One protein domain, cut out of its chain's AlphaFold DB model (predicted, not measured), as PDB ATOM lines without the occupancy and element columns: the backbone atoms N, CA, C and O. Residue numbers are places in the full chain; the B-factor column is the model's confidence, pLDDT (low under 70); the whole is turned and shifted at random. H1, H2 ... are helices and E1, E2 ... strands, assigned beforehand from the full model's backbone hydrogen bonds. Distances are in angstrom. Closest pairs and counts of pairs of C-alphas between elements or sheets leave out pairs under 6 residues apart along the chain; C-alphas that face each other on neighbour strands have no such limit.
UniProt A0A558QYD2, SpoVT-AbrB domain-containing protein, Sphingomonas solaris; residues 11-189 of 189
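This is residues 11 to 189 of the 189 residues of the protein "SpoVT-AbrB domain-containing protein" of Sphingomonas solaris (UniProt A0A558QYD2). The domain is a small, flattened barrel: the six-stranded sheet E1 E7 E8 E4 E3 E5 curls round, and the pair E2 and E6 bridges its two edges, loosely closing the ring. H1 lies across one end of this barrel and H5 covers the other, while two helical hairpins sit outside it, H3 and H4 reaching away on one side, H6 and H7 near E7 and E1. The 179 printed residues hold seven named helices and eight named strands, in the order E1 E2 H1 H2 E3 E4 H3 H4 E5 E6 H5 E7 E8 H6 H7; the class is mixed and both sheets are antiparallel. The whole is compact, with a radius of gyration of the C-alphas of 17.9 A and spans of 52 by 44 by 27 A.

The strongly twisted sheet runs E1, residues 11 to 14, E7, 147 to 152, E8, 157 to 160, E4, 71 to 75, E3, 60 to 65, and E5, 114 to 117. Successive neighbours have within hydrogen-bond range N 11 and O 150, 3.0 A; N 149 and O 160, 2.8 A; N 72 and O 159, 3.0 A; N 62 and O 75, 2.8 A; N 61 and O 116, 2.9 A. E3 and E4 form a hairpin, as do E7 and E8. E2, residues 20 to 22, and E6, 123 to 125, pair through N 21 and O 124, 3.0 A. The closest C-alphas of E1 and E2 are Gly 14 and Val 21, 6.3 A; of E5 and E6, Leu 116 and Ile 124, 5.9 A. H1, residues 25 to 42, and H5, 128 to 134, are on the same face, making two layers, helices over strands, at heights over the sheet of 10.0 A and 8.7 A. H3, residues 77 to 90, and H4, 96 to 112, a helical hairpin, only just touch, with 3 pairs of C-alphas within 8 A, Leu 87 and Ile 103 closest at 6.0 A. E4, H3 H4, E5 is a split strand-helix-strand unit, E3 lying between its strands, with a right-handed crossover. H6, residues 162 to 169, is on the sheet and touches H7, 174 to 188, at Ile 166 and Ala 177, 4.7 A, a helical hairpin. H2, residues 51 to 56, is not on the sheet. Every O i to N i+4 pair is within hydrogen-bond range in H1, H5, H6 and H7, against 1 of 2 in H2, 8 of 10 in H3 and 9 of 13 in H4.

E1 begins at C-alpha 11 (225.342, 193.822, 253.459), and H7, 21.2 A long, ends at C-alpha 188 (216.103, 187.795, 263.698). H1 measures 26.2 A and H4 26.1 A, with a kink of 27 degrees near residue 106.

The C-alphas farthest apart, Gly 96 and Lys 189, are 57.9 A apart. The printed part has no cut; its long link is H5 to E7, residues 135 to 146. Confidence is under 70 at residues 42 to 57, 143 and 189.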
ATOM      1  N   ALA A  11     225.231 193.882 252.003       97.88
ATOM      2  CA  ALA A  11     225.342 193.822 253.459       97.88
ATOM      3  C   ALA A  11     224.027 194.227 254.128       97.88
ATOM      4  O   ALA A  11     223.308 195.080 253.614       97.88
ATOM      5  N   LEU A  12     223.746 193.651 255.296       97.31
ATOM      6  CA  LEU A  12     222.573 193.968 256.107       97.31
ATOM      7  C   LEU A  12     223.020 194.396 257.504       97.31
ATOM      8  O   LEU A  12     223.511 193.589 258.294       97.31
ATOM      9  N   ASN A  13     222.847 195.678 257.810       95.88
ATOM     10  CA  ASN A  13     223.320 196.280 259.051       95.88
ATOM     11  C   ASN A  13     222.149 196.838 259.859       95.88
ATOM     12  O   ASN A  13     221.169 197.311 259.296       95.88
ATOM     13  N   GLY A  14     222.265 196.808 261.187       94.88
ATOM     14  CA  GLY A  14     221.306 197.485 262.059       94.88
ATOM     15  C   GLY A  14     221.574 198.987 262.100       94.88
ATOM     16  O   GLY A  14     222.736 199.412 262.063       94.88
ATOM     17  N   ILE A  15     220.509 199.776 262.202       95.62
ATOM     18  CA  ILE A  15     220.570 201.205 262.506       95.62
ATOM     19  C   ILE A  15     220.157 201.433 263.960       95.62
ATOM     20  O   ILE A  15     219.205 200.831 264.450       95.62
ATOM     21  N   ASP A  16     220.895 202.274 264.684       94.38
ATOM     22  CA  ASP A  16     220.534 202.595 266.067       94.38
ATOM     23  C   ASP A  16     219.487 203.713 266.161       94.38
ATOM     24  O   ASP A  16     219.237 204.437 265.199       94.38
ATOM     25  N   LYS A  17     218.928 203.930 267.359       93.69
ATOM     26  CA  LYS A  17     217.905 204.966 267.618       93.69
ATOM     27  C   LYS A  17     218.358 206.402 267.297       93.69
ATOM     28  O   LYS A  17     217.533 207.308 267.269       93.69
ATOM     29  N   LYS A  18     219.658 206.635 267.069       94.62
ATOM     30  CA  LYS A  18     220.223 207.930 266.646       94.62
ATOM     31  C   LYS A  18     220.420 208.018 265.128       94.62
ATOM     32  O   LYS A  18     221.002 208.990 264.655       94.62
ATOM     33  N   GLY A  19     219.982 207.013 264.375       95.81
ATOM     34  CA  GLY A  19     220.159 206.934 262.932       95.81
ATOM     35  C   GLY A  19     221.564 206.504 262.506       95.81
ATOM     36  O   GLY A  19     221.921 206.677 261.341       95.81
ATOM     37  N   ARG A  20     222.404 205.978 263.412       97.25
ATOM     38  CA  ARG A  20     223.765 205.558 263.047       97.25
ATOM     39  C   ARG A  20     223.757 204.158 262.458       97.25
ATOM     40  O   ARG A  20     223.292 203.223 263.106       97.25
ATOM     41  N   VAL A  21     224.354 204.011 261.281       97.69
ATOM     42  CA  VAL A  21     224.534 202.727 260.595       97.69
ATOM     43  C   VAL A  21     225.955 202.617 260.054       97.69
ATOM     44  O   VAL A  21     226.506 203.578 259.519       97.69
ATOM     45  N   SER A  22     226.569 201.445 260.207       98.06
ATOM     46  CA  SER A  22     227.906 201.179 259.672       98.06
ATOM     47  C   SER A  22     227.872 201.056 258.152       98.06
ATOM     48  O   SER A  22     227.088 200.275 257.614       98.06
ATOM     49  N   VAL A  23     228.757 201.768 257.456       98.12
ATOM     50  CA  VAL A  23     229.018 201.532 256.031       98.12
ATOM     51  C   VAL A  23     229.907 200.285 255.908       98.12
ATOM     52  O   VAL A  23     230.923 200.205 256.616       98.12
ATOM     53  N   PRO A  24     229.574 199.317 255.029       97.88
ATOM     54  CA  PRO A  24     230.387 198.116 254.828       97.88
ATOM     55  C   PRO A  24     231.868 198.445 254.601       97.88
ATOM     56  O   PRO A  24     232.196 199.405 253.900       97.88
ATOM     57  N   SER A  25     232.775 197.665 255.202       96.12
ATOM     58  CA  SER A  25     234.230 197.897 255.122       96.12
ATOM     59  C   SER A  25     234.719 197.994 253.684       96.12
ATOM     60  O   SER A  25     235.486 198.896 253.355       96.12
ATOM     61  N   ASP A  26     234.219 197.110 252.828       94.88
ATOM     62  CA  ASP A  26     234.633 197.021 251.433       94.88
ATOM     63  C   ASP A  26     234.199 198.267 250.658       94.88
ATOM     64  O   ASP A  26     234.952 198.781 249.835       94.88
ATOM     65  N   PHE A  27     233.029 198.826 250.982       97.00
ATOM     66  CA  PHE A  27     232.523 200.040 250.340       97.00
ATOM     67  C   PHE A  27     233.325 201.260 250.800       97.00
ATOM     68  O   PHE A  27     233.725 202.081 249.976       97.00
ATOM     69  N   ARG A  28     233.655 201.342 252.098       95.88
ATOM     70  CA  ARG A  28     234.585 202.367 252.607       95.88
ATOM     71  C   ARG A  28     235.952 202.270 251.920       95.88
ATOM     72  O   ARG A  28     236.523 203.299 251.573       95.88
ATOM     73  N   GLY A  29     236.441 201.055 251.670       94.00
ATOM     74  CA  GLY A  29     237.690 200.809 250.945       94.00
ATOM     75  C   GLY A  29     237.670 201.314 249.498       94.00
ATOM     76  O   GLY A  29     238.657 201.905 249.051       94.00
ATOM     77  N   VAL A  30     236.550 201.143 248.781       94.44
ATOM     78  CA  VAL A  30     236.359 201.702 247.428       94.44
ATOM     79  C   VAL A  30     236.396 203.230 247.473       94.44
ATOM     80  O   VAL A  30     237.210 203.829 246.774       94.44
ATOM     81  N   ILE A  31     235.614 203.861 248.356       94.06
ATOM     82  CA  ILE A  31     235.575 205.330 248.494       94.06
ATOM     83  C   ILE A  31     236.971 205.896 248.789       94.06
ATOM     84  O   ILE A  31     237.426 206.824 248.126       94.06
ATOM     85  N   GLN A  32     237.689 205.306 249.747       91.81
ATOM     86  CA  GLN A  32     239.044 205.734 250.107       91.81
ATOM     87  C   GLN A  32     240.050 205.536 248.967       91.81
ATOM     88  O   GLN A  32     241.014 206.291 248.840       91.81
ATOM     89  N   THR A  33     239.862 204.514 248.136       90.62
ATOM     90  CA  THR A  33     240.725 204.262 246.976       90.62
ATOM     91  C   THR A  33     240.485 205.290 245.877       90.62
ATOM     92  O   THR A  33     241.451 205.899 245.417       90.62
ATOM     93  N   ARG A  34     239.222 205.565 245.536       89.81
ATOM     94  CA  ARG A  34     238.846 206.612 244.572       89.81
ATOM     95  C   ARG A  34     239.280 207.997 245.012       89.81
ATOM     96  O   ARG A  34     239.871 208.742 244.241       89.81
ATOM     97  N   HIS A  35     239.093 208.314 246.289       87.69
ATOM     98  CA  HIS A  35     239.538 209.590 246.836       87.69
ATOM     99  C   HIS A  35     241.052 209.801 246.674       87.69
ATOM    100  O   HIS A  35     241.480 210.851 246.200       87.69
ATOM    101  N   ARG A  36     241.869 208.784 246.991       85.38
ATOM    102  CA  ARG A  36     243.327 208.846 246.780       85.38
ATOM    103  C   ARG A  36     243.696 209.033 245.308       85.38
ATOM    104  O   ARG A  36     244.666 209.723 245.013       85.38
ATOM    105  N   ARG A  37     242.933 208.433 244.391       83.12
ATOM    106  CA  ARG A  37     243.133 208.601 242.948       83.12
ATOM    107  C   ARG A  37     242.853 210.033 242.498       83.12
ATOM    108  O   ARG A  37     243.661 210.571 241.751       83.12
ATOM    109  N   VAL A  38     241.775 210.652 242.981       80.31
ATOM    110  CA  VAL A  38     241.458 212.061 242.685       80.31
ATOM    111  C   VAL A  38     242.604 212.980 243.115       80.31
ATOM    112  O   VAL A  38     243.080 213.763 242.297       80.31
ATOM    113  N   ILE A  39     243.116 212.821 244.343       77.50
ATOM    114  CA  ILE A  39     244.265 213.604 244.836       77.50
ATOM    115  C   ILE A  39     245.491 213.404 243.932       77.50
ATOM    116  O   ILE A  39     246.142 214.367 243.534       77.50
ATOM    117  N   ALA A  40     245.792 212.152 243.567       77.81
ATOM    118  CA  ALA A  40     246.945 211.833 242.729       77.81
ATOM    119  C   ALA A  40     246.844 212.389 241.296       77.81
ATOM    120  O   ALA A  40     247.874 212.649 240.679       77.81
ATOM    121  N   GLN A  41     245.633 212.541 240.753       74.44
ATOM    122  CA  GLN A  41     245.408 213.047 239.397       74.44
ATOM    123  C   GLN A  41     245.465 214.574 239.317       74.44
ATOM    124  O   GLN A  41     246.017 215.106 238.357       74.44
ATOM    125  N   ASP A  42     244.911 215.267 240.311       67.75
ATOM    126  CA  ASP A  42     244.751 216.722 240.246       67.75
ATOM    127  C   ASP A  42     245.907 217.483 240.897       67.75
ATOM    128  O   ASP A  42     246.031 218.691 240.705       67.75
ATOM    129  N   GLY A  43     246.720 216.808 241.718       64.50
ATOM    130  CA  GLY A  43     247.710 217.467 242.576       64.50
ATOM    131  C   GLY A  43     247.083 218.409 243.611       64.50
ATOM    132  O   GLY A  43     247.805 219.135 244.284       64.50
ATOM    133  N   PHE A  44     245.752 218.403 243.728       61.66
ATOM    134  CA  PHE A  44     244.978 219.191 244.671       61.66
ATOM    135  C   PHE A  44     244.503 218.272 245.790       61.66
ATOM    136  O   PHE A  44     243.630 217.423 245.581       61.66
ATOM    137  N   ASP A  45     245.083 218.431 246.977       65.06
ATOM    138  CA  ASP A  45     244.522 217.849 248.187       65.06
ATOM    139  C   ASP A  45     243.526 218.863 248.782       65.06
ATOM    140  O   ASP A  45     243.936 219.896 249.309       65.06
ATOM    141  N   PRO A  46     242.201 218.616 248.709       58.56
ATOM    142  CA  PRO A  46     241.191 219.542 249.227       58.56
ATOM    143  C   PRO A  46     241.267 219.746 250.748       58.56
ATOM    144  O   PRO A  46     240.543 220.590 251.290       58.56
ATOM    145  N   ALA A  47     242.085 218.950 251.435       61.03
ATOM    146  CA  ALA A  47     242.364 219.089 252.845       61.03
ATOM    147  C   ALA A  47     243.695 219.800 253.143       61.03
ATOM    148  O   ALA A  47     243.900 220.168 254.298       61.03
ATOM    149  N   GLU A  48     244.551 220.059 252.146       60.25
ATOM    150  CA  GLU A  48     245.866 220.684 252.334       60.25
ATOM    151  C   GLU A  48     245.762 221.988 253.143       60.25
ATOM    152  O   GLU A  48     245.085 222.940 252.754       60.25
ATOM    153  N   GLY A  49     246.422 222.023 254.306       56.22
ATOM    154  CA  GLY A  49     246.427 223.181 255.207       56.22
ATOM    155  C   GLY A  49     245.204 223.325 256.129       56.22
ATOM    156  O   GLY A  49     245.184 224.244 256.945       56.22
ATOM    157  N   ASP A  50     244.219 222.421 256.059       57.19
ATOM    158  CA  ASP A  50     243.054 222.352 256.954       57.19
ATOM    159  C   ASP A  50     242.994 220.970 257.636       57.19
ATOM    160  O   ASP A  50     242.404 220.004 257.140       57.19
ATOM    161  N   GLU A  51     243.615 220.874 258.819       51.31
ATOM    162  CA  GLU A  51     243.678 219.644 259.627       51.31
ATOM    163  C   GLU A  51     242.287 219.040 259.917       51.31
ATOM    164  O   GLU A  51     242.141 217.816 260.011       51.31
ATOM    165  N   GLY A  52     241.241 219.874 260.002       52.94
ATOM    166  CA  GLY A  52     239.860 219.436 260.218       52.94
ATOM    167  C   GLY A  52     239.249 218.751 258.993       52.94
ATOM    168  O   GLY A  52     238.532 217.750 259.128       52.94
ATOM    169  N   ARG A  53     239.573 219.223 257.783       53.78
ATOM    170  CA  ARG A  53     239.174 218.567 256.525       53.78
ATOM    171  C   ARG A  53     239.943 217.273 256.278       53.78
ATOM    172  O   ARG A  53     239.327 216.306 255.829       53.78
ATOM    173  N   HIS A  54     241.221 217.191 256.661       51.88
ATOM    174  CA  HIS A  54     242.013 215.955 256.540       51.88
ATOM    175  C   HIS A  54     241.427 214.804 257.366       51.88
ATOM    176  O   HIS A  54     241.434 213.655 256.923       51.88
ATOM    177  N   ALA A  55     240.863 215.094 258.544       53.22
ATOM    178  CA  ALA A  55     240.270 214.071 259.408       53.22
ATOM    179  C   ALA A  55     239.119 213.297 258.725       53.22
ATOM    180  O   ALA A  55     238.929 212.097 258.993       53.22
ATOM    181  N   SER A  56     238.406 213.975 257.819       61.47
ATOM    182  CA  SER A  56     237.248 213.470 257.065       61.47
ATOM    183  C   SER A  56     237.575 213.145 255.603       61.47
ATOM    184  O   SER A  56     236.736 212.569 254.909       61.47
ATOM    185  N   ALA A  57     238.767 213.505 255.119       68.69
ATOM    186  CA  ALA A  57     239.193 213.286 253.743       68.69
ATOM    187  C   ALA A  57     239.140 211.786 253.401       68.69
ATOM    188  O   ALA A  57     239.630 210.930 254.144       68.69
ATOM    189  N   GLY A  58     238.436 211.448 252.318       80.94
ATOM    190  CA  GLY A  58     238.167 210.061 251.925       80.94
ATOM    191  C   GLY A  58     237.243 209.287 252.871       80.94
ATOM    192  O   GLY A  58     237.142 208.068 252.743       80.94
ATOM    193  N   LYS A  59     236.581 209.966 253.819       91.25
ATOM    194  CA  LYS A  59     235.607 209.391 254.762       91.25
ATOM    195  C   LYS A  59     234.197 209.950 254.621       91.25
ATOM    196  O   LYS A  59     233.424 209.923 255.576       91.25
ATOM    197  N   VAL A  60     233.874 210.459 253.440       93.00
ATOM    198  CA  VAL A  60     232.569 211.031 253.114       93.00
ATOM    199  C   VAL A  60     231.938 210.201 252.011       93.00
ATOM    200  O   VAL A  60     232.590 209.881 251.018       93.00
ATOM    201  N   VAL A  61     230.668 209.859 252.194       95.88
ATOM    202  CA  VAL A  61     229.806 209.358 251.128       95.88
ATOM    203  C   VAL A  61     228.752 210.409 250.814       95.88
ATOM    204  O   VAL A  61     228.154 210.984 251.721       95.88
ATOM    205  N   ILE A  62     228.525 210.651 249.531       96.19
ATOM    206  CA  ILE A  62     227.477 211.538 249.042       96.19
ATOM    207  C   ILE A  62     226.255 210.673 248.777       96.19
ATOM    208  O   ILE A  62     226.352 209.667 248.073       96.19
ATOM    209  N   VAL A  63     225.106 211.040 249.338       97.19
ATOM    210  CA  VAL A  63     223.849 210.324 249.102       97.19
ATOM    211  C   VAL A  63     222.809 211.234 248.471       97.19
ATOM    212  O   VAL A  63     222.651 212.383 248.872       97.19
ATOM    213  N   SER A  64     222.053 210.707 247.515       95.50
ATOM    214  CA  SER A  64     220.852 211.342 246.969       95.50
ATOM    215  C   SER A  64     219.694 210.351 246.991       95.50
ATOM    216  O   SER A  64     219.902 209.140 247.047       95.50
ATOM    217  N   ARG A  65     218.455 210.843 246.973       93.62
ATOM    218  CA  ARG A  65     217.286 209.962 246.860       93.62
ATOM    219  C   ARG A  65     217.077 209.590 245.399       93.62
ATOM    220  O   ARG A  65     217.056 210.473 244.548       93.62
ATOM    221  N   ASP A  66     216.801 208.317 245.139       93.12
ATOM    222  CA  ASP A  66     216.304 207.914 243.828       93.12
ATOM    223  C   ASP A  66     214.859 208.429 243.616       93.12
ATOM    224  O   ASP A  66     213.989 208.203 244.462       93.12
ATOM    225  N   PRO A  67     214.560 209.138 242.514       87.62
ATOM    226  CA  PRO A  67     213.233 209.713 242.294       87.62
ATOM    227  C   PRO A  67     212.140 208.663 242.048       87.62
ATOM    228  O   PRO A  67     210.964 208.947 242.268       87.62
ATOM    229  N   LYS A  68     212.507 207.459 241.597       90.62
ATOM    230  CA  LYS A  68     211.579 206.385 241.207       90.62
ATOM    231  C   LYS A  68     211.509 205.269 242.244       90.62
ATOM    232  O   LYS A  68     210.536 204.517 242.264       90.62
ATOM    233  N   ARG A  69     212.535 205.133 243.084       94.00
ATOM    234  CA  ARG A  69     212.714 204.006 244.003       94.00
ATOM    235  C   ARG A  69     212.847 204.487 245.451       94.00
ATOM    236  O   ARG A  69     213.451 205.527 245.700       94.00
ATOM    237  N   PRO A  70     212.311 203.753 246.441       94.12
ATOM    238  CA  PRO A  70     212.401 204.123 247.856       94.12
ATOM    239  C   PRO A  70     213.787 203.791 248.448       94.12
ATOM    240  O   PRO A  70     213.895 203.084 249.449       94.12
ATOM    241  N   CYS A  71     214.851 204.295 247.820       97.44
ATOM    242  CA  CYS A  71     216.237 204.070 248.215       97.44
ATOM    243  C   CYS A  71     217.067 205.355 248.153       97.44
ATOM    244  O   CYS A  71     216.689 206.347 247.519       97.44
ATOM    245  N   LEU A  72     218.225 205.323 248.810       97.88
ATOM    246  CA  LEU A  72     219.286 206.294 248.564       97.88
ATOM    247  C   LEU A  72     220.287 205.691 247.584       97.88
ATOM    248  O   LEU A  72     220.624 204.514 247.691       97.88
ATOM    249  N   ILE A  73     220.780 206.511 246.666       97.12
ATOM    250  CA  ILE A  73     221.945 206.216 245.837       97.12
ATOM    251  C   ILE A  73     223.132 206.902 246.495       97.12
ATOM    252  O   ILE A  73     223.077 208.097 246.784       97.12
ATOM    253  N   ALA A  74     224.187 206.139 246.732       97.50
ATOM    254  CA  ALA A  74     225.390 206.567 247.409       97.50
ATOM    255  C   ALA A  74     226.597 206.487 246.465       97.50
ATOM    256  O   ALA A  74     226.813 205.484 245.778       97.50
ATOM    257  N   PHE A  75     227.379 207.558 246.429       95.56
ATOM    258  CA  PHE A  75     228.538 207.731 245.559       95.56
ATOM    259  C   PHE A  75     229.571 208.650 246.222       95.56
ATOM    260  O   PHE A  75     229.425 209.050 247.376       95.56
ATOM    261  N   GLU A  76     230.662 208.948 245.524       92.38
ATOM    262  CA  GLU A  76     231.744 209.790 246.034       92.38
ATOM    263  C   GLU A  76     232.223 210.796 244.972       92.38
ATOM    264  O   GLU A  76     231.664 210.877 243.879       92.38
ATOM    265  N   ASN A  77     233.214 211.618 245.313       86.75
ATOM    266  CA  ASN A  77     233.628 212.757 244.495       86.75
ATOM    267  C   ASN A  77     234.115 212.379 243.090       86.75
ATOM    268  O   ASN A  77     233.814 213.105 242.151       86.75
ATOM    269  N   GLN A  78     234.825 211.266 242.908       88.44
ATOM    270  CA  GLN A  78     235.236 210.791 241.585       88.44
ATOM    271  C   GLN A  78     234.012 210.552 240.693       88.44
ATOM    272  O   GLN A  78     233.988 211.045 239.568       88.44
ATOM    273  N   TYR A  79     232.957 209.910 241.212       91.31
ATOM    274  CA  TYR A  79     231.700 209.771 240.473       91.31
ATOM    275  C   TYR A  79     231.125 211.127 240.039       91.31
ATOM    276  O   TYR A  79     230.715 211.260 238.889       91.31
ATOM    277  N   VAL A  80     231.121 212.136 240.921       88.94
ATOM    278  CA  VAL A  80     230.625 213.491 240.598       88.94
ATOM    279  C   VAL A  80     231.471 214.153 239.511       88.94
ATOM    280  O   VAL A  80     230.919 214.750 238.590       88.94
ATOM    281  N   ARG A  81     232.800 214.023 239.582       86.44
ATOM    282  CA  ARG A  81     233.722 214.588 238.584       86.44
ATOM    283  C   ARG A  81     233.488 214.005 237.196       86.44
ATOM    284  O   ARG A  81     233.452 214.742 236.220       86.44
ATOM    285  N   GLU A  82     233.291 212.694 237.126       90.62
ATOM    286  CA  GLU A  82     233.033 211.983 235.873       90.62
ATOM    287  C   GLU A  82     231.570 212.112 235.410       90.62
ATOM    288  O   GLU A  82     231.228 211.683 234.308       90.62
ATOM    289  N   TYR A  83     230.676 212.672 236.236       91.44
ATOM    290  CA  TYR A  83     229.239 212.662 235.965       91.44
ATOM    291  C   TYR A  83     228.887 213.451 234.702       91.44
ATOM    292  O   TYR A  83     228.087 212.980 233.900       91.44
ATOM    293  N   ALA A  84     229.531 214.600 234.470       89.44
ATOM    294  CA  ALA A  84     229.314 215.398 233.261       89.44
ATOM    295  C   ALA A  84     229.637 214.613 231.979       89.44
ATOM    296  O   ALA A  84     228.825 214.599 231.053       89.44
ATOM    297  N   ASP A  85     230.763 213.895 231.953       93.56
ATOM    298  CA  ASP A  85     231.154 213.058 230.815       93.56
ATOM    299  C   ASP A  85     230.185 211.883 230.628       93.56
ATOM    300  O   ASP A  85     229.785 211.564 229.506       93.56
ATOM    301  N   LYS A  86     229.718 211.277 231.727       93.25
ATOM    302  CA  LYS A  86     228.710 210.204 231.693       93.25
ATOM    303  C   LYS A  86     227.379 210.686 231.126       93.25
ATOM    304  O   LYS A  86     226.787 209.989 230.302       93.25
ATOM    305  N   LEU A  87     226.910 211.866 231.530       93.81
ATOM    306  CA  LEU A  87     225.697 212.464 230.967       93.81
ATOM    307  C   LEU A  87     225.889 212.837 229.501       93.81
ATOM    308  O   LEU A  87     224.993 212.623 228.686       93.81
ATOM    309  N   ALA A  88     227.074 213.333 229.146       93.06
ATOM    310  CA  ALA A  88     227.394 213.661 227.771       93.06
ATOM    311  C   ALA A  88     227.329 212.432 226.850       93.06
ATOM    312  O   ALA A  88     226.831 212.555 225.727       93.06
ATOM    313  N   LEU A  89     227.801 211.277 227.333       95.00
ATOM    314  CA  LEU A  89     227.720 209.986 226.647       95.00
ATOM    315  C   LEU A  89     226.289 209.430 226.614       95.00
ATOM    316  O   LEU A  89     225.843 208.979 225.564       95.00
ATOM    317  N   ARG A  90     225.554 209.486 227.735       95.19
ATOM    318  CA  ARG A  90     224.159 209.015 227.832       95.19
ATOM    319  C   ARG A  90     223.244 209.714 226.826       95.19
ATOM    320  O   ARG A  90     222.399 209.067 226.221       95.19
ATOM    321  N   HIS A  91     223.442 211.016 226.649       96.12
ATOM    322  CA  HIS A  91     222.633 211.872 225.782       96.12
ATOM    323  C   HIS A  91     223.348 212.200 224.462       96.12
ATOM    324  O   HIS A  91     223.174 213.285 223.907       96.12
ATOM    325  N   ALA A  92     224.206 211.302 223.965       95.62
ATOM    326  CA  ALA A  92     224.990 211.529 222.744       95.62
ATOM    327  C   ALA A  92     224.134 211.590 221.461       95.62
ATOM    328  O   ALA A  92     224.536 212.239 220.488       95.62
ATOM    329  N   ASP A  93     222.962 210.952 221.470       96.94
ATOM    330  CA  ASP A  93     222.038 210.919 220.330       96.94
ATOM    331  C   ASP A  93     221.151 212.174 220.238       96.94
ATOM    332  O   ASP A  93     220.691 212.524 219.150       96.94
ATOM    333  N   LEU A  94     220.970 212.896 221.350       96.56
ATOM    334  CA  LEU A  94     220.229 214.160 221.400       96.56
ATOM    335  C   LEU A  94     221.086 215.319 220.870       96.56
ATOM    336  O   LEU A  94     222.319 215.252 220.849       96.56
ATOM    337  N   ARG A  95     220.455 216.421 220.446       94.88
ATOM    338  CA  ARG A  95     221.157 217.595 219.890       94.88
ATOM    339  C   ARG A  95     220.546 218.909 220.378       94.88
ATOM    340  O   ARG A  95     219.373 218.963 220.724       94.88
ATOM    341  N   GLY A  96     221.348 219.976 220.357       95.56
ATOM    342  CA  GLY A  96     220.903 221.334 220.695       95.56
ATOM    343  C   GLY A  96     220.231 221.420 222.071       95.56
ATOM    344  O   GLY A  96     220.679 220.768 223.013       95.56
ATOM    345  N   GLN A  97     219.141 222.189 222.154       96.88
ATOM    346  CA  GLN A  97     218.410 222.451 223.400       96.88
ATOM    347  C   GLN A  97     217.909 221.174 224.085       96.88
ATOM    348  O   GLN A  97     218.038 221.047 225.293       96.88
ATOM    349  N   GLU A  98     217.414 220.197 223.320       96.94
ATOM    350  CA  GLU A  98     216.908 218.934 223.875       96.94
ATOM    351  C   GLU A  98     217.989 218.191 224.675       96.94
ATOM    352  O   GLU A  98     217.731 217.658 225.753       96.94
ATOM    353  N   ARG A  99     219.232 218.204 224.179       95.75
ATOM    354  CA  ARG A  99     220.367 217.613 224.894       95.75
ATOM    355  C   ARG A  99     220.733 218.408 226.144       95.75
ATOM    356  O   ARG A  99     221.089 217.814 227.158       95.75
ATOM    357  N   GLU A 100     220.715 219.733 226.055       95.19
ATOM    358  CA  GLU A 100     221.030 220.610 227.185       95.19
ATOM    359  C   GLU A 100     220.016 220.448 228.320       95.19
ATOM    360  O   GLU A 100     220.421 220.362 229.480       95.19
ATOM    361  N   ASP A 101     218.734 220.333 227.981       96.62
ATOM    362  CA  ASP A 101     217.651 220.109 228.936       96.62
ATOM    363  C   ASP A 101     217.777 218.723 229.580       96.62
ATOM    364  O   ASP A 101     217.798 218.623 230.803       96.62
ATOM    365  N   ALA A 102     218.016 217.663 228.798       94.75
ATOM    366  CA  ALA A 102     218.205 216.315 229.342       94.75
ATOM    367  C   ALA A 102     219.421 216.202 230.287       94.75
ATOM    368  O   ALA A 102     219.358 215.535 231.321       94.75
ATOM    369  N   ILE A 103     220.537 216.866 229.957       94.81
ATOM    370  CA  ILE A 103     221.713 216.927 230.840       94.81
ATOM    371  C   ILE A 103     221.399 217.730 232.103       94.81
ATOM    372  O   ILE A 103     221.822 217.332 233.187       94.81
ATOM    373  N   ARG A 104     220.688 218.856 231.976       93.25
ATOM    374  CA  ARG A 104     220.278 219.679 233.117       93.25
ATOM    375  C   ARG A 104     219.398 218.878 234.069       93.25
ATOM    376  O   ARG A 104     219.740 218.818 235.245       93.25
ATOM    377  N   ASP A 105     218.357 218.230 233.557       92.94
ATOM    378  CA  ASP A 105     217.416 217.417 234.331       92.94
ATOM    379  C   ASP A 105     218.143 216.299 235.098       92.94
ATOM    380  O   ASP A 105     217.942 216.117 236.299       92.94
ATOM    381  N   ASP A 106     219.071 215.589 234.444       91.50
ATOM    382  CA  ASP A 106     219.884 214.558 235.102       91.50
ATOM    383  C   ASP A 106     220.878 215.141 236.129       91.50
ATOM    384  O   ASP A 106     221.215 214.477 237.118       91.50
ATOM    385  N   MET A 107     221.370 216.368 235.920       91.19
ATOM    386  CA  MET A 107     222.244 217.082 236.862       91.19
ATOM    387  C   MET A 107     221.504 217.562 238.111       91.19
ATOM    388  O   MET A 107     222.129 217.680 239.168       91.19
ATOM    389  N   GLU A 108     220.188 217.791 238.044       90.88
ATOM    390  CA  GLU A 108     219.395 218.260 239.188       90.88
ATOM    391  C   GLU A 108     219.481 217.320 240.399       90.88
ATOM    392  O   GLU A 108     219.352 217.773 241.542       90.88
ATOM    393  N   MET A 109     219.795 216.031 240.193       88.38
ATOM    394  CA  MET A 109     220.007 215.092 241.300       88.38
ATOM    395  C   MET A 109     221.099 215.556 242.277       88.38
ATOM    396  O   MET A 109     221.018 215.242 243.470       88.38
ATOM    397  N   LEU A 110     222.103 216.299 241.784       89.62
ATOM    398  CA  LEU A 110     223.200 216.843 242.588       89.62
ATOM    399  C   LEU A 110     222.738 217.999 243.482       89.62
ATOM    400  O   LEU A 110     223.336 218.236 244.524       89.62
ATOM    401  N   GLY A 111     221.640 218.678 243.136       89.88
ATOM    402  CA  GLY A 111     221.044 219.725 243.970       89.88
ATOM    403  C   GLY A 111     220.341 219.194 245.226       89.88
ATOM    404  O   GLY A 111     219.935 219.973 246.082       89.88
ATOM    405  N   SER A 112     220.178 217.873 245.343       88.38
ATOM    406  CA  SER A 112     219.481 217.209 246.453       88.38
ATOM    407  C   SER A 112     220.353 216.177 247.183       88.38
ATOM    408  O   SER A 112     219.826 215.189 247.709       88.38
ATOM    409  N   THR A 113     221.672 216.386 247.205       94.50
ATOM    410  CA  THR A 113     222.629 215.495 247.872       94.50
ATOM    411  C   THR A 113     222.850 215.837 249.344       94.50
ATOM    412  O   THR A 113     222.598 216.949 249.807       94.50
ATOM    413  N   PHE A 114     223.340 214.848 250.088       94.50
ATOM    414  CA  PHE A 114     223.789 214.989 251.467       94.50
ATOM    415  C   PHE A 114     225.152 214.328 251.627       94.50
ATOM    416  O   PHE A 114     225.318 213.158 251.278       94.50
ATOM    417  N   ASP A 115     226.086 215.056 252.223       94.50
ATOM    418  CA  ASP A 115     227.419 214.550 252.519       94.50
ATOM    419  C   ASP A 115     227.420 213.922 253.910       94.50
ATOM    420  O   ASP A 115     227.177 214.587 254.921       94.50
ATOM    421  N   LEU A 116     227.678 212.619 253.966       95.75
ATOM    422  CA  LEU A 116     227.680 211.848 255.200       95.75
ATOM    423  C   LEU A 116     229.099 211.373 255.500       95.75
ATOM    424  O   LEU A 116     229.607 210.433 254.884       95.75
ATOM    425  N   ALA A 117     229.739 212.018 256.472       94.81
ATOM    426  CA  ALA A 117     231.007 211.551 257.010       94.81
ATOM    427  C   ALA A 117     230.789 210.352 257.944       94.81
ATOM    428  O   ALA A 117     229.823 210.336 258.714       94.81
ATOM    429  N   TRP A 118     231.689 209.365 257.909       95.88
ATOM    430  CA  TRP A 118     231.661 208.271 258.878       95.88
ATOM    431  C   TRP A 118     232.630 208.459 260.047       95.88
ATOM    432  O   TRP A 118     233.744 208.960 259.888       95.88
ATOM    433  N   ASP A 119     232.208 208.010 261.233       94.44
ATOM    434  CA  ASP A 119     233.009 208.058 262.461       94.44
ATOM    435  C   ASP A 119     234.173 207.041 262.463       94.44
ATOM    436  O   ASP A 119     234.381 206.278 261.517       94.44
ATOM    437  N   VAL A 120     234.939 206.990 263.559       91.75
ATOM    438  CA  VAL A 120     236.055 206.035 263.733       91.75
ATOM    439  C   VAL A 120     235.636 204.562 263.608       91.75
ATOM    440  O   VAL A 120     236.465 203.721 263.277       91.75
ATOM    441  N   ASN A 121     234.353 204.251 263.814       94.19
ATOM    442  CA  ASN A 121     233.788 202.908 263.675       94.19
ATOM    443  C   ASN A 121     233.178 202.668 262.282       94.19
ATOM    444  O   ASN A 121     232.609 201.607 262.033       94.19
ATOM    445  N   GLY A 122     233.277 203.635 261.365       95.94
ATOM    446  CA  GLY A 122     232.720 203.536 260.021       95.94
ATOM    447  C   GLY A 122     231.216 203.790 259.942       95.94
ATOM    448  O   GLY A 122     230.600 203.370 258.964       95.94
ATOM    449  N   ARG A 123     230.611 204.451 260.940       98.06
ATOM    450  CA  ARG A 123     229.170 204.745 260.945       98.06
ATOM    451  C   ARG A 123     228.852 206.114 260.379       98.06
ATOM    452  O   ARG A 123     229.428 207.099 260.830       98.06
ATOM    453  N   ILE A 124     227.872 206.166 259.484       97.94
ATOM    454  CA  ILE A 124     227.209 207.398 259.042       97.94
ATOM    455  C   ILE A 124     225.933 207.628 259.853       97.94
ATOM    456  O   ILE A 124     225.364 206.680 260.396       97.94
ATOM    457  N   VAL A 125     225.469 208.876 259.914       97.81
ATOM    458  CA  VAL A 125     224.162 209.228 260.485       97.81
ATOM    459  C   VAL A 125     223.164 209.429 259.350       97.81
ATOM    460  O   VAL A 125     223.264 210.395 258.595       97.81
ATOM    461  N   LEU A 126     222.168 208.552 259.253       97.50
ATOM    462  CA  LEU A 126     220.974 208.813 258.459       97.50
ATOM    463  C   LEU A 126     220.023 209.659 259.304       97.50
ATOM    464  O   LEU A 126     219.519 209.220 260.337       97.50
ATOM    465  N   SER A 127     219.804 210.906 258.886       95.62
ATOM    466  CA  SER A 127     218.854 211.790 259.566       95.62
ATOM    467  C   SER A 127     217.443 211.196 259.544       95.62
ATOM    468  O   SER A 127     217.101 210.428 258.644       95.62
ATOM    469  N   ALA A 128     216.581 211.615 260.476       94.69
ATOM    470  CA  ALA A 128     215.181 211.177 260.509       94.69
ATOM    471  C   ALA A 128     214.479 211.358 259.148       94.69
ATOM    472  O   ALA A 128     213.731 210.489 258.709       94.69
ATOM    473  N   ARG A 129     214.793 212.449 258.431       93.38
ATOM    474  CA  ARG A 129     214.288 212.705 257.077       93.38
ATOM    475  C   ARG A 129     214.790 211.678 256.060       93.38
ATOM    476  O   ARG A 129     214.014 211.262 255.204       93.38
ATOM    477  N   LEU A 130     216.065 211.293 256.107       95.56
ATOM    478  CA  LEU A 130     216.608 210.274 255.204       95.56
ATOM    479  C   LEU A 130     215.988 208.906 255.489       95.56
ATOM    480  O   LEU A 130     215.527 208.270 254.547       95.56
ATOM    481  N   CYS A 131     215.888 208.511 256.761       95.69
ATOM    482  CA  CYS A 131     215.233 207.267 257.171       95.69
ATOM    483  C   CYS A 131     213.776 207.214 256.695       95.69
ATOM    484  O   CYS A 131     213.388 206.270 256.010       95.69
ATOM    485  N   GLN A 132     213.002 208.278 256.940       92.69
ATOM    486  CA  GLN A 132     211.613 208.377 256.489       92.69
ATOM    487  C   GLN A 132     211.483 208.230 254.965       92.69
ATOM    488  O   GLN A 132     210.577 207.554 254.485       92.69
ATOM    489  N   ARG A 133     212.394 208.829 254.184       89.38
ATOM    490  CA  ARG A 133     212.348 208.777 252.707       89.38
ATOM    491  C   ARG A 133     212.582 207.382 252.123       89.38
ATOM    492  O   ARG A 133     212.175 207.165 250.982       89.38
ATOM    493  N   ILE A 134     213.219 206.483 252.871       93.56
ATOM    494  CA  ILE A 134     213.465 205.089 252.465       93.56
ATOM    495  C   ILE A 134     212.665 204.071 253.287       93.56
ATOM    496  O   ILE A 134     212.843 202.869 253.105       93.56
ATOM    497  N   GLY A 135     211.759 204.547 254.149       93.25
ATOM    498  CA  GLY A 135     210.856 203.710 254.938       93.25
ATOM    499  C   GLY A 135     211.529 202.965 256.090       93.25
ATOM    500  O   GLY A 135     211.110 201.861 256.399       93.25
ATOM    501  N   ILE A 136     212.574 203.536 256.694       94.12
ATOM    502  CA  ILE A 136     213.262 202.958 257.858       94.12
ATOM    503  C   ILE A 136     212.814 203.686 259.123       94.12
ATOM    504  O   ILE A 136     212.824 204.919 259.158       94.12
ATOM    505  N   ASP A 137     212.486 202.925 260.165       92.69
ATOM    506  CA  ASP A 137     212.253 203.446 261.511       92.69
ATOM    507  C   ASP A 137     213.375 202.982 262.457       92.69
ATOM    508  O   ASP A 137     213.372 201.842 262.927       92.69
ATOM    509  N   PRO A 138     214.349 203.854 262.785       91.50
ATOM    510  CA  PRO A 138     215.437 203.499 263.693       91.50
ATOM    511  C   PRO A 138     214.990 203.221 265.135       91.50
ATOM    512  O   PRO A 138     215.776 202.695 265.926       91.50
ATOM    513  N   ALA A 139     213.771 203.620 265.509       89.00
ATOM    514  CA  ALA A 139     213.208 203.391 266.833       89.00
ATOM    515  C   ALA A 139     212.392 202.094 266.922       89.00
ATOM    516  O   ALA A 139     211.979 201.739 268.028       89.00
ATOM    517  N   ALA A 140     212.184 201.387 265.807       85.50
ATOM    518  CA  ALA A 140     211.440 200.140 265.800       85.50
ATOM    519  C   ALA A 140     212.150 199.065 266.640       85.50
ATOM    520  O   ALA A 140     213.331 198.768 266.449       85.50
ATOM    521  N   ASP A 141     211.406 198.460 267.564       74.19
ATOM    522  CA  ASP A 141     211.919 197.461 268.510       74.19
ATOM    523  C   ASP A 141     211.652 196.008 268.040       74.19
ATOM    524  O   ASP A 141     211.863 195.060 268.791       74.19
ATOM    525  N   ASN A 142     211.207 195.798 266.793       70.00
ATOM    526  CA  ASN A 142     210.853 194.471 266.255       70.00
ATOM    527  C   ASN A 142     211.994 193.748 265.506       70.00
ATOM    528  O   ASN A 142     211.755 192.728 264.860       70.00
ATOM    529  N   GLY A 143     213.221 194.278 265.564       66.12
ATOM    530  CA  GLY A 143     214.441 193.668 265.012       66.12
ATOM    531  C   GLY A 143     214.514 193.551 263.483       66.12
ATOM    532  O   GLY A 143     215.557 193.162 262.963       66.12
ATOM    533  N   ARG A 144     213.437 193.882 262.760       71.56
ATOM    534  CA  ARG A 144     213.346 193.790 261.293       71.56
ATOM    535  C   ARG A 144     213.255 195.158 260.619       71.56
ATOM    536  O   ARG A 144     213.808 195.325 259.535       71.56
ATOM    537  N   ASP A 145     212.638 196.136 261.279       81.50
ATOM    538  CA  ASP A 145     212.372 197.459 260.692       81.50
ATOM    539  C   ASP A 145     213.502 198.478 260.937       81.50
ATOM    540  O   ASP A 145     213.597 199.501 260.255       81.50
ATOM    541  N   ASN A 146     214.418 198.178 261.866       91.19
ATOM    542  CA  ASN A 146     215.652 198.938 262.090       91.19
ATOM    543  C   ASN A 146     216.853 198.329 261.337       91.19
ATOM    544  O   ASN A 146     218.002 198.413 261.785       91.19
ATOM    545  N   LEU A 147     216.593 197.715 260.181       94.69
ATOM    546  CA  LEU A 147     217.609 197.145 259.305       94.69
ATOM    547  C   LEU A 147     217.812 198.003 258.057       94.69
ATOM    548  O   LEU A 147     216.880 198.559 257.480       94.69
ATOM    549  N   VAL A 148     219.065 198.067 257.620       97.38
ATOM    550  CA  VAL A 148     219.509 198.796 256.438       97.38
ATOM    551  C   VAL A 148     220.246 197.828 255.531       97.38
ATOM    552  O   VAL A 148     221.253 197.229 255.921       97.38
ATOM    553  N   PHE A 149     219.753 197.693 254.307       98.19
ATOM    554  CA  PHE A 149     220.366 196.876 253.277       98.19
ATOM    555  C   PHE A 149     221.217 197.739 252.342       98.19
ATOM    556  O   PHE A 149     220.756 198.750 251.813       98.19
ATOM    557  N   PHE A 150     222.463 197.325 252.145       98.69
ATOM    558  CA  PHE A 150     223.428 197.947 251.249       98.69
ATOM    559  C   PHE A 150     223.635 197.049 250.034       98.69
ATOM    560  O   PHE A 150     223.918 195.861 250.199       98.69
ATOM    561  N   HIS A 151     223.562 197.613 248.831       98.50
ATOM    562  CA  HIS A 151     223.700 196.866 247.581       98.50
ATOM    563  C   HIS A 151     224.665 197.570 246.623       98.50
ATOM    564  O   HIS A 151     224.392 198.678 246.169       98.50
ATOM    565  N   GLY A 152     225.810 196.952 246.338       98.00
ATOM    566  CA  GLY A 152     226.790 197.486 245.392       98.00
ATOM    567  C   GLY A 152     226.354 197.249 243.949       98.00
ATOM    568  O   GLY A 152     226.080 196.111 243.573       98.00
ATOM    569  N   VAL A 153     226.318 198.311 243.139       96.12
ATOM    570  CA  VAL A 153     225.841 198.278 241.745       96.12
ATOM    571  C   VAL A 153     226.887 198.835 240.775       96.12
ATOM    572  O   VAL A 153     226.576 199.525 239.806       96.12
ATOM    573  N   GLY A 154     228.161 198.530 241.029       95.12
ATOM    574  CA  GLY A 154     229.269 198.964 240.187       95.12
ATOM    575  C   GLY A 154     229.815 200.312 240.637       95.12
ATOM    576  O   GLY A 154     230.654 200.368 241.531       95.12
ATOM    577  N   GLU A 155     229.400 201.404 240.001       94.06
ATOM    578  CA  GLU A 155     229.987 202.723 240.275       94.06
ATOM    579  C   GLU A 155     229.427 203.419 241.512       94.06
ATOM    580  O   GLU A 155     230.093 204.282 242.088       94.06
ATOM    581  N   THR A 156     228.226 203.021 241.914       96.69
ATOM    582  CA  THR A 156     227.512 203.497 243.093       96.69
ATOM    583  C   THR A 156     227.100 202.301 243.946       96.69
ATOM    584  O   THR A 156     227.246 201.135 243.554       96.69
ATOM    585  N   PHE A 157     226.575 202.575 245.129       98.44
ATOM    586  CA  PHE A 157     225.828 201.586 245.890       98.44
ATOM    587  C   PHE A 157     224.512 202.182 246.359       98.44
ATOM    588  O   PHE A 157     224.331 203.395 246.393       98.44
ATOM    589  N   GLU A 158     223.582 201.320 246.720       98.44
ATOM    590  CA  GLU A 158     222.251 201.720 247.137       98.44
ATOM    591  C   GLU A 158     222.022 201.369 248.605       98.44
ATOM    592  O   GLU A 158     222.569 200.387 249.114       98.44
ATOM    593  N   ILE A 159     221.206 202.181 249.275       98.50
ATOM    594  CA  ILE A 159     220.824 202.021 250.679       98.50
ATOM    595  C   ILE A 159     219.303 201.898 250.744       98.50
ATOM    596  O   ILE A 159     218.579 202.797 250.301       98.50
ATOM    597  N   TRP A 160     218.827 200.794 251.309       98.06
ATOM    598  CA  TRP A 160     217.429 200.383 251.279       98.06
ATOM    599  C   TRP A 160     216.922 199.959 252.656       98.06
ATOM    600  O   TRP A 160     217.671 199.415 253.466       98.06
ATOM    601  N   HIS A 161     215.613 200.095 252.866       97.06
ATOM    602  CA  HIS A 161     214.906 199.175 253.756       97.06
ATOM    603  C   HIS A 161     214.828 197.795 253.071       97.06
ATOM    604  O   HIS A 161     214.413 197.739 251.905       97.06
ATOM    605  N   PRO A 162     215.173 196.676 253.737       96.69
ATOM    606  CA  PRO A 162     215.246 195.362 253.089       96.69
ATOM    607  C   PRO A 162     213.916 194.926 252.460       96.69
ATOM    608  O   PRO A 162     213.908 194.472 251.320       96.69
ATOM    609  N   ALA A 163     212.777 195.151 253.129       95.62
ATOM    610  CA  ALA A 163     211.464 194.820 252.559       95.62
ATOM    611  C   ALA A 163     211.162 195.591 251.259       95.62
ATOM    612  O   ALA A 163     210.606 195.031 250.318       95.62
ATOM    613  N   ASN A 164     211.583 196.859 251.170       96.69
ATOM    614  CA  ASN A 164     211.396 197.662 249.961       96.69
ATOM    615  C   ASN A 164     212.281 197.152 248.819       96.69
ATOM    616  O   ASN A 164     211.853 197.153 247.665       96.69
ATOM    617  N   PHE A 165     213.498 196.702 249.139       97.62
ATOM    618  CA  PHE A 165     214.389 196.084 248.164       97.62
ATOM    619  C   PHE A 165     213.815 194.765 247.635       97.62
ATOM    620  O   PHE A 165     213.740 194.594 246.423       97.62
ATOM    621  N   ILE A 166     213.350 193.879 248.524       97.62
ATOM    622  CA  ILE A 166     212.717 192.599 248.170       97.62
ATOM    623  C   ILE A 166     211.567 192.835 247.185       97.62
ATOM    624  O   ILE A 166     211.618 192.323 246.071       97.62
ATOM    625  N   THR A 167     210.603 193.698 247.524       97.06
ATOM    626  CA  THR A 167     209.480 194.045 246.631       97.06
ATOM    627  C   THR A 167     209.953 194.607 245.287       97.06
ATOM    628  O   THR A 167     209.371 194.326 244.242       97.06
ATOM    629  N   HIS A 168     211.021 195.409 245.287       96.44
ATOM    630  CA  HIS A 168     211.571 196.001 244.070       96.44
ATOM    631  C   HIS A 168     212.259 194.977 243.146       96.44
ATOM    632  O   HIS A 168     212.338 195.205 241.933       96.44
ATOM    633  N   VAL A 169     212.794 193.878 243.690       97.00
ATOM    634  CA  VAL A 169     213.549 192.886 242.908       97.00
ATOM    635  C   VAL A 169     212.799 191.584 242.660       97.00
ATOM    636  O   VAL A 169     213.101 190.933 241.670       97.00
ATOM    637  N   GLU A 170     211.784 191.251 243.454       95.88
ATOM    638  CA  GLU A 170     211.072 189.965 243.417       95.88
ATOM    639  C   GLU A 170     210.593 189.559 242.015       95.88
ATOM    640  O   GLU A 170     210.812 188.429 241.592       95.88
ATOM    641  N   GLY A 171     210.017 190.487 241.244       94.38
ATOM    642  CA  GLY A 171     209.539 190.185 239.889       94.38
ATOM    643  C   GLY A 171     210.635 190.070 238.818       94.38
ATOM    644  O   GLY A 171     210.391 189.496 237.761       94.38
ATOM    645  N   ARG A 172     211.829 190.632 239.055       95.81
ATOM    646  CA  ARG A 172     212.936 190.670 238.072       95.81
ATOM    647  C   ARG A 172     214.089 189.730 238.404       95.81
ATOM    648  O   ARG A 172     214.838 189.348 237.513       95.81
ATOM    649  N   ASN A 173     214.280 189.439 239.683       96.94
ATOM    650  CA  ASN A 173     215.357 188.629 240.221       96.94
ATOM    651  C   ASN A 173     214.884 188.001 241.549       96.94
ATOM    652  O   ASN A 173     215.203 188.531 242.619       96.94
ATOM    653  N   PRO A 174     214.075 186.927 241.480       96.88
ATOM    654  CA  PRO A 174     213.524 186.271 242.663       96.88
ATOM    655  C   PRO A 174     214.615 185.669 243.556       96.88
ATOM    656  O   PRO A 174     214.542 185.844 244.766       96.88
ATOM    657  N   ASP A 175     215.677 185.097 242.981       97.75
ATOM    658  CA  ASP A 175     216.800 184.542 243.752       97.75
ATOM    659  C   ASP A 175     217.464 185.615 244.632       97.75
ATOM    660  O   ASP A 175     217.776 185.394 245.798       97.75
ATOM    661  N   LEU A 176     217.629 186.834 244.101       97.06
ATOM    662  CA  LEU A 176     218.158 187.952 244.881       97.06
ATOM    663  C   LEU A 176     217.178 188.432 245.961       97.06
ATOM    664  O   LEU A 176     217.623 188.934 246.992       97.06
ATOM    665  N   ALA A 177     215.867 188.325 245.736       98.19
ATOM    666  CA  ALA A 177     214.880 188.612 246.774       98.19
ATOM    667  C   ALA A 177     214.975 187.588 247.914       98.19
ATOM    668  O   ALA A 177     215.010 187.996 249.076       98.19
ATOM    669  N   ASP A 178     215.068 186.300 247.583       98.06
ATOM    670  CA  ASP A 178     215.199 185.206 248.548       98.06
ATOM    671  C   ASP A 178     216.488 185.328 249.365       98.06
ATOM    672  O   ASP A 178     216.426 185.336 250.591       98.06
ATOM    673  N   ASP A 179     217.622 185.614 248.722       97.75
ATOM    674  CA  ASP A 179     218.883 185.888 249.421       97.75
ATOM    675  C   ASP A 179     218.738 186.980 250.499       97.75
ATOM    676  O   ASP A 179     219.329 186.901 251.576       97.75
ATOM    677  N   VAL A 180     217.986 188.049 250.213       97.44
ATOM    678  CA  VAL A 180     217.792 189.150 251.172       97.44
ATOM    679  C   VAL A 180     216.798 188.767 252.268       97.44
ATOM    680  O   VAL A 180     216.971 189.212 253.405       97.44
ATOM    681  N   ARG A 181     215.793 187.931 251.971       96.69
ATOM    682  CA  ARG A 181     214.904 187.354 252.994       96.69
ATOM    683  C   ARG A 181     215.703 186.514 253.978       96.69
ATOM    684  O   ARG A 181     215.615 186.779 255.174       96.69
ATOM    685  N   ASP A 182     216.554 185.623 253.479       96.44
ATOM    686  CA  ASP A 182     217.409 184.766 254.302       96.44
ATOM    687  C   ASP A 182     218.325 185.599 255.210       96.44
ATOM    688  O   ASP A 182     218.399 185.365 256.417       96.44
ATOM    689  N   MET A 183     218.943 186.662 254.673       95.69
ATOM    690  CA  MET A 183     219.754 187.591 255.474       95.69
ATOM    691  C   MET A 183     218.955 188.257 256.608       95.69
ATOM    692  O   MET A 183     219.500 188.475 257.694       95.69
ATOM    693  N   VAL A 184     217.690 188.624 256.367       94.56
ATOM    694  CA  VAL A 184     216.808 189.225 257.385       94.56
ATOM    695  C   VAL A 184     216.396 188.189 258.428       94.56
ATOM    696  O   VAL A 184     216.403 188.494 259.621       94.56
ATOM    697  N   GLU A 185     216.063 186.971 258.006       92.62
ATOM    698  CA  GLU A 185     215.691 185.878 258.903       92.62
ATOM    699  C   GLU A 185     216.841 185.473 259.824       92.62
ATOM    700  O   GLU A 185     216.636 185.336 261.031       92.62
ATOM    701  N   ASP A 186     218.060 185.369 259.296       91.06
ATOM    702  CA  ASP A 186     219.255 185.057 260.082       91.06
ATOM    703  C   ASP A 186     219.614 186.147 261.095       91.06
ATOM    704  O   ASP A 186     220.245 185.864 262.112       91.06
ATOM    705  N   ARG A 187     219.190 187.394 260.860       84.06
ATOM    706  CA  ARG A 187     219.372 188.507 261.804       84.06
ATOM    707  C   ARG A 187     218.359 188.493 262.952       84.06
ATOM    708  O   ARG A 187     218.613 189.124 263.976       84.06
ATOM    709  N   ALA A 188     217.209 187.852 262.745       73.62
ATOM    710  CA  ALA A 188     216.103 187.795 263.698       73.62
ATOM    711  C   ALA A 188     216.172 186.581 264.648       73.62
ATOM    712  O   ALA A 188     215.369 186.513 265.580       73.62
ATOM    713  N   LYS A 189     217.084 185.635 264.389       67.25
ATOM    714  CA  LYS A 189     217.427 184.508 265.271       67.25
ATOM    715  C   LYS A 189     218.378 184.962 266.380       67.25
ATOM    716  O   LYS A 189     218.200 184.469 267.514       67.25
TER     717      LYS A 189